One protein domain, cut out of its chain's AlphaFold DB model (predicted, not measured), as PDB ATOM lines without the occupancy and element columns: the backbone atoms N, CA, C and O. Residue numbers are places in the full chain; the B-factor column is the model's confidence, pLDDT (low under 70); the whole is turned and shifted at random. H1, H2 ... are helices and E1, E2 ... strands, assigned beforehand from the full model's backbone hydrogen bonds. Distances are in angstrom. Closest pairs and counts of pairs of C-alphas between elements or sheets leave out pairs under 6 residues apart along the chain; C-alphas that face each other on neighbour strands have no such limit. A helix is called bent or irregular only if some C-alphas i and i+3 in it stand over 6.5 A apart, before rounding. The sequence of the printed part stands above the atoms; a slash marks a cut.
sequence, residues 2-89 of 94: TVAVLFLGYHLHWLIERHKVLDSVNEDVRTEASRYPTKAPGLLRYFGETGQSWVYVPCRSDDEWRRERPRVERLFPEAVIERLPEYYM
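This is residues 2 to 89 of the 94 residues of an uncharacterized protein of Lacipirellula parvula (UniProt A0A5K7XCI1). One long helix, H1, makes the longest axis, with residues 2 to 7 sticking out free at its first end; near its other end sits a small unit of two short parallel strands, E1 and E2, with helix H3 packed on them. A long loop, residues 27 to 42, folds back from the end of H1 to the short helix H2. The printed part has 88 residues, with three named helices and two named strands in the order H1, H2, E1, H3, E2, and its class is mostly helix. The sheet has the order E1, E2 and is parallel. The whole is elongated, 47 by 31 by 18 A, and only just compact, close to loose, with a radius of gyration of the C-alphas of 14.0 A.

Find C-alpha 2 at (23.232, 47.640, 6.551); from there H1, residues 2 to 26, runs 36.2 A to C-alpha 26 at (4.053, 49.450, -24.092). Next look for H2 at residues 43 to 46 and E1 at residues 54 to 57. H3, residues 62 to 75, is 19.9 A long and only just irregular: C-alphas 67 and 70 are 6.6 A apart. E2, residues 80 to 83, ends at C-alpha 83, at (-0.777, 36.585, -22.536).

Start on H1: with residues 11 to 15 alone it only just touches H2, with 3 pairs of C-alphas within 8 A, the closest being those of Leu 15 and Leu 44, 7.5 A apart. With residues 14 to 21 alone H1 touches residues 72 to 75 of H3, at a steep tilt of 47 degrees, opposite ways; the closest C-alphas are those of Arg 18 and Leu 75, 6.0 A apart. Near its end, the closest C-alphas of H1 and E1 are those of Val 25 and Val 57, 6.5 A apart. E1, H3 and E2 form a strand-helix-strand unit, two parallel neighbour strands with a helix between them along the chain, and its crossover is right-handed. Between E1 and E2, at 28 degrees, look for N 55 and O 80, 2.9 A apart, and N 82 and O 55, 3.0 A apart, both within hydrogen-bond range. The closest C-alphas of H3 and E2 are those of Glu 73 and Ile 81, 6.5 A apart. H1 and E2, H2 and H3, and H2 and E2 are apart. Every O i to N i+4 pair is within hydrogen-bond range in H1, and 8 of 10 in H3; H2 is too short for such a pair.

The C-alphas farthest apart are those of Thr 2 and Tyr 87, 48.6 A. The printed part has no cut. The link from H1 to H2 is long, with 16 residues. Mean pLDDT of the printed part is 77.6; look for values under 70 at residues 25 to 37 and 86 to 89 of this model.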
ATOM      1  N   THR A   2      23.177  48.559   7.709       76.75
ATOM      2  CA  THR A   2      23.232  47.640   6.551       76.75
ATOM      3  C   THR A   2      21.866  47.126   6.079       76.75
ATOM      4  O   THR A   2      21.615  47.049   4.883       76.75
ATOM      5  N   VAL A   3      20.945  46.847   7.008       79.06
ATOM      6  CA  VAL A   3      19.606  46.313   6.686       79.06
ATOM      7  C   VAL A   3      18.755  47.317   5.901       79.06
ATOM      8  O   VAL A   3      18.088  46.936   4.948       79.06
ATOM      9  N   ALA A   4      18.820  48.607   6.246       77.44
ATOM     10  CA  ALA A   4      18.061  49.652   5.558       77.44
ATOM     11  C   ALA A   4      18.541  49.872   4.113       77.44
ATOM     12  O   ALA A   4      17.726  50.096   3.224       77.44
ATOM     13  N   VAL A   5      19.850  49.754   3.865       82.81
ATOM     14  CA  VAL A   5      20.430  49.883   2.517       82.81
ATOM     15  C   VAL A   5      20.047  48.694   1.640       82.81
ATOM     16  O   VAL A   5      19.649  48.889   0.497       82.81
ATOM     17  N   LEU A   6      20.099  47.471   2.178       83.06
ATOM     18  CA  LEU A   6      19.653  46.273   1.459       83.06
ATOM     19  C   LEU A   6      18.150  46.320   1.161       83.06
ATOM     20  O   LEU A   6      17.729  45.990   0.057       83.06
ATOM     21  N   PHE A   7      17.351  46.784   2.123       80.69
ATOM     22  CA  PHE A   7      15.913  46.964   1.958       80.69
ATOM     23  C   PHE A   7      15.587  47.989   0.866       80.69
ATOM     24  O   PHE A   7      14.771  47.713  -0.010       80.69
ATOM     25  N   LEU A   8      16.248  49.150   0.877       83.50
ATOM     26  CA  LEU A   8      16.062  50.175  -0.150       83.50
ATOM     27  C   LEU A   8      16.547  49.691  -1.523       83.50
ATOM     28  O   LEU A   8      15.851  49.876  -2.517       83.50
ATOM     29  N   GLY A   9      17.700  49.020  -1.573       84.44
ATOM     30  CA  GLY A   9      18.240  48.428  -2.796       84.44
ATOM     31  C   GLY A   9      17.302  47.388  -3.409       84.44
ATOM     32  O   GLY A   9      17.089  47.402  -4.617       84.44
ATOM     33  N   TYR A  10      16.672  46.548  -2.582       85.25
ATOM     34  CA  TYR A  10      15.652  45.598  -3.032       85.25
ATOM     35  C   TYR A  10      14.448  46.306  -3.668       85.25
ATOM     36  O   TYR A  10      14.014  45.915  -4.747       85.25
ATOM     37  N   HIS A  11      13.941  47.377  -3.047       81.44
ATOM     38  CA  HIS A  11      12.802  48.129  -3.586       81.44
ATOM     39  C   HIS A  11      13.145  48.858  -4.888       81.44
ATOM     40  O   HIS A  11      12.340  48.855  -5.814       81.44
ATOM     41  N   LEU A  12      14.346  49.436  -4.991       85.06
ATOM     42  CA  LEU A  12      14.824  50.062  -6.226       85.06
ATOM     43  C   LEU A  12      14.994  49.036  -7.349       85.06
ATOM     44  O   LEU A  12      14.565  49.280  -8.471       85.06
ATOM     45  N   HIS A  13      15.578  47.875  -7.050       87.44
ATOM     46  CA  HIS A  13      15.697  46.796  -8.026       87.44
ATOM     47  C   HIS A  13      14.320  46.315  -8.496       87.44
ATOM     48  O   HIS A  13      14.101  46.149  -9.693       87.44
ATOM     49  N   TRP A  14      13.369  46.165  -7.569       84.50
ATOM     50  CA  TRP A  14      11.995  45.794  -7.889       84.50
ATOM     51  C   TRP A  14      11.304  46.821  -8.802       84.50
ATOM     52  O   TRP A  14      10.665  46.428  -9.778       84.50
ATOM     53  N   LEU A  15      11.477  48.122  -8.538       84.56
ATOM     54  CA  LEU A  15      10.970  49.208  -9.388       84.56
ATOM     55  C   LEU A  15      11.547  49.148 -10.805       84.56
ATOM     56  O   LEU A  15      10.794  49.169 -11.774       84.56
ATOM     57  N   ILE A  16      12.869  49.000 -10.921       87.38
ATOM     58  CA  ILE A  16      13.555  48.905 -12.216       87.38
ATOM     59  C   ILE A  16      13.014  47.724 -13.031       87.38
ATOM     60  O   ILE A  16      12.745  47.864 -14.221       87.38
ATOM     61  N   GLU A  17      12.834  46.559 -12.407       86.75
ATOM     62  CA  GLU A  17      12.295  45.379 -13.092       86.75
ATOM     63  C   GLU A  17      10.834  45.564 -13.520       86.75
ATOM     64  O   GLU A  17      10.459  45.118 -14.604       86.75
ATOM     65  N   ARG A  18      10.013  46.262 -12.723       86.06
ATOM     66  CA  ARG A  18       8.652  46.638 -13.134       86.06
ATOM     67  C   ARG A  18       8.670  47.557 -14.353       86.06
ATOM     68  O   ARG A  18       7.944  47.287 -15.302       86.06
ATOM     69  N   HIS A  19       9.501  48.600 -14.360       84.81
ATOM     70  CA  HIS A  19       9.584  49.525 -15.497       84.81
ATOM     71  C   HIS A  19      10.045  48.829 -16.771       84.81
ATOM     72  O   HIS A  19       9.397  48.997 -17.793       84.81
ATOM     73  N   LYS A  20      11.049  47.947 -16.703       84.94
ATOM     74  CA  LYS A  20      11.468  47.149 -17.868       84.94
ATOM     75  C   LYS A  20      10.330  46.321 -18.460       84.94
ATOM     76  O   LYS A  20      10.211  46.229 -19.677       84.94
ATOM     77  N   VAL A  21       9.509  45.699 -17.607       81.50
ATOM     78  CA  VAL A  21       8.337  44.953 -18.080       81.50
ATOM     79  C   VAL A  21       7.340  45.914 -18.722       81.50
ATOM     80  O   VAL A  21       6.897  45.647 -19.828       81.50
ATOM     81  N   LEU A  22       7.030  47.047 -18.092       79.19
ATOM     82  CA  LEU A  22       6.097  48.022 -18.667       79.19
ATOM     83  C   LEU A  22       6.577  48.598 -20.001       79.19
ATOM     84  O   LEU A  22       5.760  48.740 -20.903       79.19
ATOM     85  N   ASP A  23       7.868  48.878 -20.147       79.44
ATOM     86  CA  ASP A  23       8.448  49.350 -21.405       79.44
ATOM     87  C   ASP A  23       8.286  48.287 -22.501       79.44
ATOM     88  O   ASP A  23       7.766  48.594 -23.567       79.44
ATOM     89  N   SER A  24       8.585  47.015 -22.200       72.94
ATOM     90  CA  SER A  24       8.388  45.907 -23.154       72.94
ATOM     91  C   SER A  24       6.923  45.641 -23.523       72.94
ATOM     92  O   SER A  24       6.639  45.097 -24.580       72.94
ATOM     93  N   VAL A  25       5.982  45.996 -22.643       66.25
ATOM     94  CA  VAL A  25       4.536  45.833 -22.874       66.25
ATOM     95  C   VAL A  25       3.979  47.011 -23.678       66.25
ATOM     96  O   VAL A  25       3.103  46.829 -24.521       66.25
ATOM     97  N   ASN A  26       4.476  48.224 -23.415       59.34
ATOM     98  CA  ASN A  26       4.053  49.450 -24.092       59.34
ATOM     99  C   ASN A  26       4.550  49.540 -25.537       59.34
ATOM    100  O   ASN A  26       3.920  50.248 -26.322       59.34
ATOM    101  N   GLU A  27       5.650  48.861 -25.878       57.06
ATOM    102  CA  GLU A  27       6.113  48.769 -27.267       57.06
ATOM    103  C   GLU A  27       5.064  48.090 -28.173       57.06
ATOM    104  O   GLU A  27       4.890  48.547 -29.298       57.06
ATOM    105  N   ASP A  28       4.244  47.162 -27.647       50.59
ATOM    106  CA  ASP A  28       3.313  46.370 -28.471       50.59
ATOM    107  C   ASP A  28       1.814  46.690 -28.279       50.59
ATOM    108  O   ASP A  28       1.011  46.385 -29.164       50.59
ATOM    109  N   VAL A  29       1.365  47.301 -27.169       43.91
ATOM    110  CA  VAL A  29      -0.077  47.564 -26.954       43.91
ATOM    111  C   VAL A  29      -0.374  48.860 -26.208       43.91
ATOM    112  O   VAL A  29       0.049  49.097 -25.078       43.91
ATOM    113  N   ARG A  30      -1.252  49.666 -26.822       44.97
ATOM    114  CA  ARG A  30      -1.966  50.764 -26.163       44.97
ATOM    115  C   ARG A  30      -2.709  50.238 -24.941       44.97
ATOM    116  O   ARG A  30      -3.675  49.491 -25.064       44.97
ATOM    117  N   THR A  31      -2.297  50.722 -23.780       44.72
ATOM    118  CA  THR A  31      -3.022  50.588 -22.523       44.72
ATOM    119  C   THR A  31      -4.462  51.082 -22.706       44.72
ATOM    120  O   THR A  31      -4.731  52.283 -22.756       44.72
ATOM    121  N   GLU A  32      -5.424  50.160 -22.809       49.53
ATOM    122  CA  GLU A  32      -6.796  50.476 -22.421       49.53
ATOM    123  C   GLU A  32      -6.699  50.912 -20.966       49.53
ATOM    124  O   GLU A  32      -6.464  50.095 -20.074       49.53
ATOM    125  N   ALA A  33      -6.772  52.225 -20.740       45.81
ATOM    126  CA  ALA A  33      -6.813  52.796 -19.410       45.81
ATOM    127  C   ALA A  33      -7.974  52.120 -18.682       45.81
ATOM    128  O   ALA A  33      -9.145  52.426 -18.924       45.81
ATOM    129  N   SER A  34      -7.632  51.133 -17.856       50.03
ATOM    130  CA  SER A  34      -8.575  50.405 -17.032       50.03
ATOM    131  C   SER A  34      -9.490  51.427 -16.377       50.03
ATOM    132  O   SER A  34      -9.033  52.372 -15.730       50.03
ATOM    133  N   ARG A  35     -10.803  51.244 -16.546       50.44
ATOM    134  CA  ARG A  35     -11.834  52.082 -15.912       50.44
ATOM    135  C   ARG A  35     -11.737  52.086 -14.377       50.44
ATOM    136  O   ARG A  35     -12.486  52.811 -13.728       50.44
ATOM    137  N   TYR A  36     -10.828  51.299 -13.800       55.41
ATOM    138  CA  TYR A  36     -10.584  51.187 -12.375       55.41
ATOM    139  C   TYR A  36      -9.138  51.584 -12.058       55.41
ATOM    140  O   TYR A  36      -8.213  50.881 -12.459       55.41
ATOM    141  N   PRO A  37      -8.908  52.682 -11.318       60.66
ATOM    142  CA  PRO A  37      -7.568  53.034 -10.874       60.66
ATOM    143  C   PRO A  37      -7.069  51.987  -9.868       60.66
ATOM    144  O   PRO A  37      -7.440  52.011  -8.691       60.66
ATOM    145  N   THR A  38      -6.214  51.068 -10.320       71.50
ATOM    146  CA  THR A  38      -5.476  50.179  -9.418       71.50
ATOM    147  C   THR A  38      -4.378  50.984  -8.729       71.50
ATOM    148  O   THR A  38      -3.694  51.803  -9.344       71.50
ATOM    149  N   LYS A  39      -4.212  50.796  -7.419       74.12
ATOM    150  CA  LYS A  39      -3.138  51.442  -6.653       74.12
ATOM    151  C   LYS A  39      -1.959  50.488  -6.549       74.12
ATOM    152  O   LYS A  39      -2.162  49.321  -6.229       74.12
ATOM    153  N   ALA A  40      -0.749  51.000  -6.755       78.31
ATOM    154  CA  ALA A  40       0.453  50.221  -6.507       78.31
ATOM    155  C   ALA A  40       0.496  49.797  -5.021       78.31
ATOM    156  O   ALA A  40       0.085  50.569  -4.142       78.31
ATOM    157  N   PRO A  41       0.945  48.576  -4.706       75.94
ATOM    158  CA  PRO A  41       0.963  48.078  -3.339       75.94
ATOM    159  C   PRO A  41       2.119  48.668  -2.515       75.94
ATOM    160  O   PRO A  41       3.226  48.890  -3.004       75.94
ATOM    161  N   GLY A  42       1.869  48.868  -1.217       78.94
ATOM    162  CA  GLY A  42       2.905  49.145  -0.217       78.94
ATOM    163  C   GLY A  42       3.805  50.344  -0.538       78.94
ATOM    164  O   GLY A  42       3.327  51.454  -0.771       78.94
ATOM    165  N   LEU A  43       5.123  50.113  -0.511       76.62
ATOM    166  CA  LEU A  43       6.147  51.138  -0.737       76.62
ATOM    167  C   LEU A  43       6.212  51.643  -2.179       76.62
ATOM    168  O   LEU A  43       6.611  52.785  -2.374       76.62
ATOM    169  N   LEU A  44       5.758  50.869  -3.168       75.12
ATOM    170  CA  LEU A  44       5.695  51.338  -4.558       75.12
ATOM    171  C   LEU A  44       4.838  52.604  -4.666       75.12
ATOM    172  O   LEU A  44       5.230  53.582  -5.297       75.12
ATOM    173  N   ARG A  45       3.721  52.647  -3.929       78.25
ATOM    174  CA  ARG A  45       2.880  53.844  -3.832       78.25
ATOM    175  C   ARG A  45       3.589  55.023  -3.171       78.25
ATOM    176  O   ARG A  45       3.360  56.160  -3.569       78.25
ATOM    177  N   TYR A  46       4.428  54.775  -2.164       77.88
ATOM    178  CA  TYR A  46       5.219  55.831  -1.523       77.88
ATOM    179  C   TYR A  46       6.280  56.414  -2.467       77.88
ATOM    180  O   TYR A  46       6.593  57.594  -2.350       77.88
ATOM    181  N   PHE A  47       6.775  55.625  -3.425       80.19
ATOM    182  CA  PHE A  47       7.666  56.086  -4.494       80.19
ATOM    183  C   PHE A  47       6.934  56.713  -5.693       80.19
ATOM    184  O   PHE A  47       7.583  57.123  -6.647       80.19
ATOM    185  N   GLY A  48       5.604  56.848  -5.633       76.56
ATOM    186  CA  GLY A  48       4.811  57.515  -6.669       76.56
ATOM    187  C   GLY A  48       4.363  56.616  -7.822       76.56
ATOM    188  O   GLY A  48       3.812  57.130  -8.792       76.56
ATOM    189  N   GLU A  49       4.542  55.296  -7.721       80.06
ATOM    190  CA  GLU A  49       4.100  54.364  -8.762       80.06
ATOM    191  C   GLU A  49       2.575  54.322  -8.898       80.06
ATOM    192  O   GLU A  49       1.820  54.297  -7.913       80.06
ATOM    193  N   THR A  50       2.123  54.225 -10.145       76.56
ATOM    194  CA  THR A  50       0.739  53.906 -10.485       76.56
ATOM    195  C   THR A  50       0.533  52.392 -10.447       76.56
ATOM    196  O   THR A  50       1.415  51.606 -10.796       76.56
ATOM    197  N   GLY A  51      -0.629  51.953  -9.960       78.81
ATOM    198  CA  GLY A  51      -0.964  50.534  -9.999       78.81
ATOM    199  C   GLY A  51      -1.417  50.133 -11.393       78.81
ATOM    200  O   GLY A  51      -1.995  50.938 -12.124       78.81
ATOM    201  N   GLN A  52      -1.176  48.874 -11.731       83.00
ATOM    202  CA  GLN A  52      -1.560  48.305 -13.015       83.00
ATOM    203  C   GLN A  52      -2.740  47.365 -12.796       83.00
ATOM    204  O   GLN A  52      -2.692  46.508 -11.923       83.00
ATOM    205  N   SER A  53      -3.832  47.545 -13.537       80.88
ATOM    206  CA  SER A  53      -4.980  46.632 -13.440       80.88
ATOM    207  C   SER A  53      -4.774  45.372 -14.275       80.88
ATOM    208  O   SER A  53      -5.184  44.295 -13.858       80.88
ATOM    209  N   TRP A  54      -4.141  45.524 -15.438       82.75
ATOM    210  CA  TRP A  54      -3.897  44.471 -16.419       82.75
ATOM    211  C   TRP A  54      -2.477  44.618 -16.957       82.75
ATOM    212  O   TRP A  54      -2.030  45.738 -17.202       82.75
ATOM    213  N   VAL A  55      -1.779  43.500 -17.136       83.06
ATOM    214  CA  VAL A  55      -0.465  43.439 -17.784       83.06
ATOM    215  C   VAL A  55      -0.503  42.317 -18.816       83.06
ATOM    216  O   VAL A  55      -0.707  41.155 -18.461       83.06
ATOM    217  N   TYR A  56      -0.300  42.671 -20.084       84.81
ATOM    218  CA  TYR A  56      -0.243  41.720 -21.194       84.81
ATOM    219  C   TYR A  56       1.204  41.373 -21.501       84.81
ATOM    220  O   TYR A  56       1.964  42.247 -21.887       84.81
ATOM    221  N   VAL A  57       1.602  40.114 -21.346       84.94
ATOM    222  CA  VAL A  57       2.987  39.698 -21.590       84.94
ATOM    223  C   VAL A  57       3.132  39.198 -23.029       84.94
ATOM    224  O   VAL A  57       2.433  38.243 -23.398       84.94
ATOM    225  N   PRO A  58       4.034  39.778 -23.842       80.19
ATOM    226  CA  PRO A  58       4.333  39.245 -25.159       80.19
ATOM    227  C   PRO A  58       5.061  37.904 -25.009       80.19
ATOM    228  O   PRO A  58       6.191  37.833 -24.537       80.19
ATOM    229  N   CYS A  59       4.388  36.807 -25.355       81.38
ATOM    230  CA  CYS A  59       4.963  35.459 -25.335       81.38
ATOM    231  C   CYS A  59       4.615  34.724 -26.627       81.38
ATOM    232  O   CYS A  59       3.438  34.583 -26.977       81.38
ATOM    233  N   ARG A  60       5.632  34.185 -27.301       81.31
ATOM    234  CA  ARG A  60       5.489  33.472 -28.581       81.31
ATOM    235  C   ARG A  60       5.203  31.983 -28.400       81.31
ATOM    236  O   ARG A  60       4.807  31.317 -29.350       81.31
ATOM    237  N   SER A  61       5.382  31.453 -27.191       84.19
ATOM    238  CA  SER A  61       5.140  30.040 -26.882       84.19
ATOM    239  C   SER A  61       4.521  29.826 -25.502       84.19
ATOM    240  O   SER A  61       4.639  30.663 -24.604       84.19
ATOM    241  N   ASP A  62       3.893  28.665 -25.318       88.44
ATOM    242  CA  ASP A  62       3.317  28.262 -24.033       88.44
ATOM    243  C   ASP A  62       4.386  28.028 -22.957       88.44
ATOM    244  O   ASP A  62       4.145  28.294 -21.780       88.44
ATOM    245  N   ASP A  63       5.573  27.553 -23.340       89.56
ATOM    246  CA  ASP A  63       6.676  27.338 -22.398       89.56
ATOM    247  C   ASP A  63       7.262  28.667 -21.905       89.56
ATOM    248  O   ASP A  63       7.539  28.821 -20.713       89.56
ATOM    249  N   GLU A  64       7.380  29.655 -22.796       86.81
ATOM    250  CA  GLU A  64       7.737  31.025 -22.428       86.81
ATOM    251  C   GLU A  64       6.692  31.630 -21.488       86.81
ATOM    252  O   GLU A  64       7.045  32.152 -20.433       86.81
ATOM    253  N   TRP A  65       5.404  31.456 -21.793       88.94
ATOM    254  CA  TRP A  65       4.318  31.916 -20.931       88.94
ATOM    255  C   TRP A  65       4.366  31.289 -19.530       88.94
ATOM    256  O   TRP A  65       4.270  31.998 -18.527       88.94
ATOM    257  N   ARG A  66       4.577  29.969 -19.427       91.38
ATOM    258  CA  ARG A  66       4.713  29.278 -18.129       91.38
ATOM    259  C   ARG A  66       5.891  29.798 -17.305       91.38
ATOM    260  O   ARG A  66       5.820  29.768 -16.077       91.38
ATOM    261  N   ARG A  67       6.962  30.259 -17.960       89.69
ATOM    262  CA  ARG A  67       8.141  30.835 -17.302       89.69
ATOM    263  C   ARG A  67       7.921  32.291 -16.890       89.69
ATOM    264  O   ARG A  67       8.253  32.654 -15.762       89.69
ATOM    265  N   GLU A  68       7.381  33.117 -17.781       87.75
ATOM    266  CA  GLU A  68       7.257  34.563 -17.566       87.75
ATOM    267  C   GLU A  68       6.102  34.925 -16.635       87.75
ATOM    268  O   GLU A  68       6.272  35.779 -15.764       87.75
ATOM    269  N   ARG A  69       4.957  34.239 -16.738       89.62
ATOM    270  CA  ARG A  69       3.773  34.520 -15.915       89.62
ATOM    271  C   ARG A  69       4.084  34.644 -14.412       89.62
ATOM    272  O   ARG A  69       3.806  35.704 -13.857       89.62
ATOM    273  N   PRO A  70       4.696  33.652 -13.731       92.38
ATOM    274  CA  PRO A  70       4.964  33.758 -12.294       92.38
ATOM    275  C   PRO A  70       6.001  34.838 -11.949       92.38
ATOM    276  O   PRO A  70       6.000  35.358 -10.833       92.38
ATOM    277  N   ARG A  71       6.905  35.183 -12.879       90.94
ATOM    278  CA  ARG A  71       7.859  36.286 -12.694       90.94
ATOM    279  C   ARG A  71       7.121  37.623 -12.700       90.94
ATOM    280  O   ARG A  71       7.331  38.427 -11.797       90.94
ATOM    281  N   VAL A  72       6.237  37.830 -13.673       88.69
ATOM    282  CA  VAL A  72       5.456  39.064 -13.819       88.69
ATOM    283  C   VAL A  72       4.408  39.194 -12.710       88.69
ATOM    284  O   VAL A  72       4.298  40.265 -12.125       88.69
ATOM    285  N   GLU A  73       3.730  38.113 -12.312       90.19
ATOM    286  CA  GLU A  73       2.792  38.112 -11.173       90.19
ATOM    287  C   GLU A  73       3.459  38.571  -9.864       90.19
ATOM    288  O   GLU A  73       2.855  39.287  -9.069       90.19
ATOM    289  N   ARG A  74       4.733  38.218  -9.635       88.88
ATOM    290  CA  ARG A  74       5.492  38.718  -8.470       88.88
ATOM    291  C   ARG A  74       5.809  40.203  -8.569       88.88
ATOM    292  O   ARG A  74       5.894  40.876  -7.544       88.88
ATOM    293  N   LEU A  75       6.035  40.698  -9.783       87.06
ATOM    294  CA  LEU A  75       6.332  42.103 -10.019       87.06
ATOM    295  C   LEU A  75       5.076  42.966  -9.885       87.06
ATOM    296  O   LEU A  75       5.183  44.046  -9.313       87.06
ATOM    297  N   PHE A  76       3.923  42.468 -10.339       88.00
ATOM    298  CA  PHE A  76       2.621  43.144 -10.364       88.00
ATOM    299  C   PHE A  76       1.543  42.323  -9.638       88.00
ATOM    300  O   PHE A  76       0.592  41.862 -10.268       88.00
ATOM    301  N   PRO A  77       1.655  42.134  -8.311       86.69
ATOM    302  CA  PRO A  77       0.686  41.340  -7.552       86.69
ATOM    303  C   PRO A  77      -0.726  41.952  -7.539       86.69
ATOM    304  O   PRO A  77      -1.688  41.284  -7.172       86.69
ATOM    305  N   GLU A  78      -0.854  43.229  -7.898       84.56
ATOM    306  CA  GLU A  78      -2.120  43.945  -8.021       84.56
ATOM    307  C   GLU A  78      -2.807  43.800  -9.391       84.56
ATOM    308  O   GLU A  78      -3.956  44.224  -9.528       84.56
ATOM    309  N   ALA A  79      -2.113  43.247 -10.390       85.56
ATOM    310  CA  ALA A  79      -2.574  43.199 -11.772       85.56
ATOM    311  C   ALA A  79      -3.073  41.805 -12.170       85.56
ATOM    312  O   ALA A  79      -2.562  40.781 -11.716       85.56
ATOM    313  N   VAL A  80      -4.036  41.767 -13.090       86.50
ATOM    314  CA  VAL A  80      -4.358  40.559 -13.856       86.50
ATOM    315  C   VAL A  80      -3.293  40.394 -14.938       86.50
ATOM    316  O   VAL A  80      -3.043  41.320 -15.710       86.50
ATOM    317  N   ILE A  81      -2.644  39.230 -14.974       87.56
ATOM    318  CA  ILE A  81      -1.573  38.936 -15.931       87.56
ATOM    319  C   ILE A  81      -2.134  38.041 -17.027       87.56
ATOM    320  O   ILE A  81      -2.532  36.904 -16.760       87.56
ATOM    321  N   GLU A  82      -2.127  38.534 -18.260       86.94
ATOM    322  CA  GLU A  82      -2.590  37.791 -19.429       86.94
ATOM    323  C   GLU A  82      -1.504  37.689 -20.490       86.94
ATOM    324  O   GLU A  82      -0.561  38.480 -20.537       86.94
ATOM    325  N   ARG A  83      -1.622  36.679 -21.351       85.94
ATOM    326  CA  ARG A  83      -0.777  36.585 -22.536       85.94
ATOM    327  C   ARG A  83      -1.269  37.610 -23.547       85.94
ATOM    328  O   ARG A  83      -2.472  37.717 -23.775       85.94
ATOM    329  N   LEU A  84      -0.342  38.332 -24.162       80.56
ATOM    330  CA  LEU A  84      -0.682  39.245 -25.238       80.56
ATOM    331  C   LEU A  84      -1.330  38.452 -26.397       80.56
ATOM    332  O   LEU A  84      -0.737  37.462 -26.840       80.56
ATOM    333  N   PRO A  85      -2.533  38.827 -26.876       72.31
ATOM    334  CA  PRO A  85      -3.191  38.101 -27.957       72.31
ATOM    335  C   PRO A  85      -2.359  38.151 -29.243       72.31
ATOM    336  O   PRO A  85      -1.854  39.209 -29.613       72.31
ATOM    337  N   GLU A  86      -2.269  37.031 -29.964       67.25
ATOM    338  CA  GLU A  86      -1.452  36.901 -31.187       67.25
ATOM    339  C   GLU A  86      -1.782  37.953 -32.263       67.25
ATOM    340  O   GLU A  86      -0.898  38.360 -33.009       67.25
ATOM    341  N   TYR A  87      -3.022  38.458 -32.299       64.12
ATOM    342  CA  TYR A  87      -3.454  39.524 -33.214       64.12
ATOM    343  C   TYR A  87      -2.700  40.857 -33.025       64.12
ATOM    344  O   TYR A  87      -2.623  41.655 -33.954       64.12
ATOM    345  N   TYR A  88      -2.132  41.105 -31.842       62.22
ATOM    346  CA  TYR A  88      -1.321  42.297 -31.580       62.22
ATOM    347  C   TYR A  88       0.164  42.093 -31.909       62.22
ATOM    348  O   TYR A  88       0.856  43.069 -32.154       62.22
ATOM    349  N   MET A  89       0.639  40.847 -32.009       60.66
ATOM    350  CA  MET A  89       2.037  40.532 -32.354       60.66
ATOM    351  C   MET A  89       2.324  40.590 -33.862       60.66
ATOM    352  O   MET A  89       3.472  40.456 -34.278       60.66
TER     353      MET A  89